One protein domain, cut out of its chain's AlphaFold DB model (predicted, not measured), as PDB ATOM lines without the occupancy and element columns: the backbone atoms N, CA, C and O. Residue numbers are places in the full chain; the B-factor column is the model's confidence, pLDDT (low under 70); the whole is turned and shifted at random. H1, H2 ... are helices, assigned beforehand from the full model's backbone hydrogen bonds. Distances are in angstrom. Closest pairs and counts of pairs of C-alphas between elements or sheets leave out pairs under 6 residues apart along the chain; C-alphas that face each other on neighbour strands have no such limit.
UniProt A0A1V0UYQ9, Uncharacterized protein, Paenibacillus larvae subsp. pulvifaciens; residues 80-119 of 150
ATOM      1  N   ASN A  80     182.345 200.455 183.412       90.62
ATOM      2  CA  ASN A  80     181.112 199.796 183.857       90.62
ATOM      3  C   ASN A  80     179.874 200.340 183.135       90.62
ATOM      4  O   ASN A  80     178.953 199.569 182.839       90.62
ATOM      5  N   ASP A  81     179.854 201.644 182.857       89.50
ATOM      6  CA  ASP A  81     178.782 202.284 182.095       89.50
ATOM      7  C   ASP A  81     178.843 201.821 180.635       89.50
ATOM      8  O   ASP A  81     177.830 201.366 180.096       89.50
ATOM      9  N   GLU A  82     180.045 201.797 180.050       89.38
ATOM     10  CA  GLU A  82     180.279 201.295 178.689       89.38
ATOM     11  C   GLU A  82     179.881 199.820 178.546       89.38
ATOM     12  O   GLU A  82     179.130 199.441 177.642       89.38
ATOM     13  N   LEU A  83     180.288 198.970 179.497       89.62
ATOM     14  CA  LEU A  83     179.891 197.560 179.507       89.62
ATOM     15  C   LEU A  83     178.366 197.412 179.527       89.62
ATOM     16  O   LEU A  83     177.806 196.595 178.797       89.62
ATOM     17  N   SER A  84     177.681 198.203 180.352       84.94
ATOM     18  CA  SER A  84     176.222 198.137 180.475       84.94
ATOM     19  C   SER A  84     175.504 198.550 179.187       84.94
ATOM     20  O   SER A  84     174.404 198.059 178.929       84.94
ATOM     21  N   ALA A  85     176.111 199.425 178.383       85.69
ATOM     22  CA  ALA A  85     175.563 199.885 177.111       85.69
ATOM     23  C   ALA A  85     175.796 198.897 175.952       85.69
ATOM     24  O   ALA A  85     174.972 198.832 175.038       85.69
ATOM     25  N   CYS A  86     176.887 198.125 175.989       85.38
ATOM     26  CA  CYS A  86     177.339 197.304 174.857       85.38
ATOM     27  C   CYS A  86     177.054 195.797 174.992       85.38
ATOM     28  O   CYS A  86     177.222 195.053 174.024       85.38
ATOM     29  N   LEU A  87     176.618 195.313 176.161       89.38
ATOM     30  CA  LEU A  87     176.281 193.898 176.343       89.38
ATOM     31  C   LEU A  87     175.057 193.486 175.509       89.38
ATOM     32  O   LEU A  87     173.978 194.064 175.623       89.38
ATOM     33  N   SER A  88     175.198 192.409 174.733       88.81
ATOM     34  CA  SER A  88     174.053 191.737 174.116       88.81
ATOM     35  C   SER A  88     173.181 191.048 175.172       88.81
ATOM     36  O   SER A  88     173.668 190.673 176.240       88.81
ATOM     37  N   ASP A  89     171.898 190.822 174.868       89.25
ATOM     38  CA  ASP A  89     170.963 190.171 175.799       89.25
ATOM     39  C   ASP A  89     171.463 188.791 176.267       89.25
ATOM     40  O   ASP A  89     171.405 188.473 177.456       89.25
ATOM     41  N   GLU A  90     172.003 187.990 175.344       89.94
ATOM     42  CA  GLU A  90     172.535 186.652 175.628       89.94
ATOM     43  C   GLU A  90     173.733 186.712 176.586       89.94
ATOM     44  O   GLU A  90     173.770 186.011 177.602       89.94
ATOM     45  N   LEU A  91     174.683 187.608 176.307       87.88
ATOM     46  CA  LEU A  91     175.885 187.764 177.120       87.88
ATOM     47  C   LEU A  91     175.559 188.381 178.487       87.88
ATOM     48  O   LEU A  91     176.123 187.977 179.504       87.88
ATOM     49  N   ALA A  92     174.593 189.301 178.545       89.31
ATOM     50  CA  ALA A  92     174.098 189.878 179.791       89.31
ATOM     51  C   ALA A  92     173.420 188.827 180.689       89.31
ATOM     52  O   ALA A  92     173.611 188.835 181.910       89.31
ATOM     53  N   GLU A  93     172.625 187.912 180.122       89.62
ATOM     54  CA  GLU A  93     172.029 186.796 180.870       89.62
ATOM     55  C   GLU A  93     173.080 185.828 181.406       89.62
ATOM     56  O   GLU A  93     172.980 185.366 182.550       89.62
ATOM     57  N   GLU A  94     174.099 185.529 180.605       88.94
ATOM     58  CA  GLU A  94     175.207 184.698 181.048       88.94
ATOM     59  C   GLU A  94     175.998 185.373 182.172       88.94
ATOM     60  O   GLU A  94     176.263 184.749 183.203       88.94
ATOM     61  N   PHE A  95     176.289 186.665 182.024       89.69
ATOM     62  CA  PHE A  95     177.055 187.435 182.993       89.69
ATOM     63  C   PHE A  95     176.343 187.571 184.350       89.69
ATOM     64  O   PHE A  95     176.976 187.458 185.404       89.69
ATOM     65  N   LYS A  96     175.005 187.689 184.365       86.75
ATOM     66  CA  LYS A  96     174.204 187.726 185.610       86.75
ATOM     67  C   LYS A  96     174.452 186.532 186.540       86.75
ATOM     68  O   LYS A  96     174.269 186.668 187.752       86.75
ATOM     69  N   LYS A  97     174.890 185.379 186.017       89.75
ATOM     70  CA  LYS A  97     175.189 184.172 186.817       89.75
ATOM     71  C   LYS A  97     176.340 184.378 187.810       89.75
ATOM     72  O   LYS A  97     176.413 183.644 188.793       89.75
ATOM     73  N   TYR A  98     177.199 185.373 187.581       86.00
ATOM     74  CA  TYR A  98     178.383 185.648 188.403       86.00
ATOM     75  C   TYR A  98     178.137 186.682 189.516       86.00
ATOM     76  O   TYR A  98     179.014 186.915 190.344       86.00
ATOM     77  N   GLY A  99     176.936 187.271 189.596       74.44
ATOM     78  CA  GLY A  99     176.502 188.079 190.746       74.44
ATOM     79  C   GLY A  99     177.168 189.455 190.903       74.44
ATOM     80  O   GLY A  99     176.917 190.123 191.904       74.44
ATOM     81  N   SER A 100     177.977 189.895 189.935       78.44
ATOM     82  CA  SER A 100     178.560 191.240 189.856       78.44
ATOM     83  C   SER A 100     178.457 191.767 188.427       78.44
ATOM     84  O   SER A 100     178.633 190.995 187.490       78.44
ATOM     85  N   SER A 101     178.196 193.066 188.269       80.44
ATOM     86  CA  SER A 101     178.091 193.758 186.975       80.44
ATOM     87  C   SER A 101     179.309 194.626 186.650       80.44
ATOM     88  O   SER A 101     179.250 195.466 185.762       80.44
ATOM     89  N   THR A 102     180.403 194.480 187.398       91.50
ATOM     90  CA  THR A 102     181.600 195.307 187.206       91.50
ATOM     91  C   THR A 102     182.444 194.817 186.035       91.50
ATOM     92  O   THR A 102     182.612 193.602 185.889       91.50
ATOM     93  N   TRP A 103     183.106 195.736 185.333       92.62
ATOM     94  CA  TRP A 103     184.083 195.431 184.285       92.62
ATOM     95  C   TRP A 103     185.121 194.385 184.714       92.62
ATOM     96  O   TRP A 103     185.341 193.405 184.012       92.62
ATOM     97  N   GLY A 104     185.701 194.517 185.912       92.44
ATOM     98  CA  GLY A 104     186.703 193.559 186.401       92.44
ATOM     99  C   GLY A 104     186.182 192.120 186.534       92.44
ATOM    100  O   GLY A 104     186.914 191.172 186.265       92.44
ATOM    101  N   CYS A 105     184.906 191.948 186.894       93.31
ATOM    102  CA  CYS A 105     184.254 190.635 186.934       93.31
ATOM    103  C   CYS A 105     184.030 190.101 185.514       93.31
ATOM    104  O   CYS A 105     184.309 188.936 185.236       93.31
ATOM    105  N   PHE A 106     183.571 190.968 184.607       94.12
ATOM    106  CA  PHE A 106     183.372 190.615 183.208       94.12
ATOM    107  C   PHE A 106     184.682 190.159 182.558       94.12
ATOM    108  O   PHE A 106     184.754 189.032 182.083       94.12
ATOM    109  N   ALA A 107     185.747 190.959 182.648       94.50
ATOM    110  CA  ALA A 107     187.056 190.647 182.075       94.50
ATOM    111  C   ALA A 107     187.686 189.365 182.641       94.50
ATOM    112  O   ALA A 107     188.402 188.656 181.939       94.50
ATOM    113  N   GLN A 108     187.401 189.027 183.902       94.69
ATOM    114  CA  GLN A 108     187.864 187.775 184.497       94.69
ATOM    115  C   GLN A 108     187.153 186.541 183.914       94.69
ATOM    116  O   GLN A 108     187.772 185.481 183.794       94.69
ATOM    117  N   HIS A 109     185.859 186.651 183.607       94.56
ATOM    118  CA  HIS A 109     185.024 185.523 183.178       94.56
ATOM    119  C   HIS A 109     184.859 185.414 181.655       94.56
ATOM    120  O   HIS A 109     184.644 184.311 181.157       94.56
ATOM    121  N   PHE A 110     185.017 186.525 180.938       93.88
ATOM    122  CA  PHE A 110     184.880 186.661 179.488       93.88
ATOM    123  C   PHE A 110     186.082 187.434 178.912       93.88
ATOM    124  O   PHE A 110     185.912 188.529 178.378       93.88
ATOM    125  N   PRO A 111     187.318 186.922 179.069       95.00
ATOM    126  CA  PRO A 111     188.526 187.664 178.710       95.00
ATOM    127  C   PRO A 111     188.604 188.000 177.216       95.00
ATOM    128  O   PRO A 111     189.023 189.097 176.869       95.00
ATOM    129  N   ASP A 112     188.158 187.090 176.345       95.12
ATOM    130  CA  ASP A 112     188.191 187.306 174.896       95.12
ATOM    131  C   ASP A 112     187.203 188.410 174.485       95.12
ATOM    132  O   ASP A 112     187.570 189.335 173.766       95.12
ATOM    133  N   GLN A 113     185.972 188.379 175.012       93.88
ATOM    134  CA  GLN A 113     184.973 189.426 174.764       93.88
ATOM    135  C   GLN A 113     185.377 190.767 175.386       93.88
ATOM    136  O   GLN A 113     185.080 191.822 174.833       93.88
ATOM    137  N   ALA A 114     186.047 190.745 176.539       93.94
ATOM    138  CA  ALA A 114     186.562 191.959 177.153       93.94
ATOM    139  C   ALA A 114     187.643 192.611 176.286       93.94
ATOM    140  O   ALA A 114     187.622 193.826 176.119       93.94
ATOM    141  N   GLU A 115     188.542 191.827 175.688       94.06
ATOM    142  CA  GLU A 115     189.529 192.358 174.744       94.06
ATOM    143  C   GLU A 115     188.864 192.908 173.473       94.06
ATOM    144  O   GLU A 115     189.251 193.975 172.996       94.06
ATOM    145  N   GLU A 116     187.828 192.237 172.954       94.56
ATOM    146  CA  GLU A 116     187.041 192.742 171.820       94.56
ATOM    147  C   GLU A 116     186.397 194.100 172.139       94.56
ATOM    148  O   GLU A 116     186.573 195.047 171.370       94.56
ATOM    149  N   PHE A 117     185.736 194.233 173.294       94.38
ATOM    150  CA  PHE A 117     185.152 195.507 173.728       94.38
ATOM    151  C   PHE A 117     186.207 196.595 173.930       94.38
ATOM    152  O   PHE A 117     186.023 197.705 173.440       94.38
ATOM    153  N   LEU A 118     187.339 196.296 174.579       93.38
ATOM    154  CA  LEU A 118     188.420 197.276 174.734       93.38
ATOM    155  C   LEU A 118     188.971 197.725 173.381       93.38
ATOM    156  O   LEU A 118     189.227 198.911 173.187       93.38
ATOM    157  N   SER A 119     189.160 196.796 172.441       92.69
ATOM    158  CA  SER A 119     189.623 197.130 171.095       92.69
ATOM    159  C   SER A 119     188.618 198.019 170.362       92.69
ATOM    160  O   SER A 119     189.028 198.974 169.703       92.69
TER     161      SER A 119
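What this domain is: This is residues 80 to 119 of the 150 residues of an uncharacterized protein of Paenibacillus larvae subsp. pulvifaciens (UniProt A0A1V0UYQ9). Four short helices make a small cluster with few contacts, in which the other three each come close to H3: H4 follows it after a single residue and runs the opposite way, H2, the longest, stands about perpendicular to it, and H1 comes near it at Asn 80, by Trp 103. H3 and H4 make a corner at their link. The printed part has 40 residues, all helix in class, in the order H1, H2, H3, H4, with no named strand. It is compact, with a radius of gyration of the C-alphas of 9.0 A and spans of 25 by 18 by 17 A.

Where its parts are: Find C-alpha 89 at (170.963, 190.171, 175.799); from there H2, residues 89 to 98, runs 15.3 A. H1 is residues 80 to 86, 10.1 A; H3 is 103 to 109, 10.0 A. H4, residues 111 to 119, runs 12.2 A to C-alpha 119 at (189.623, 197.130, 171.095).

How they stand to each other: H2 and H3 are close but not clearly touching, about perpendicular at 85 degrees; their closest C-alphas, Phe 95 and Phe 106, are 7.1 A apart. H3 and H4 touch only at the corner, closest at C-alphas 107 and 114, 5.1 A. H2 is apart from H4. Each O i to N i+4 pair is within hydrogen-bond range in H1, H3 and H4, and 4 of 6 in H2.

The domain as a whole: The farthest C-alphas, Gly 99 and Ser 119, are 25.3 A apart. The printed part has no cut, its three links are tight, and no printed residue is under 70 in pLDDT.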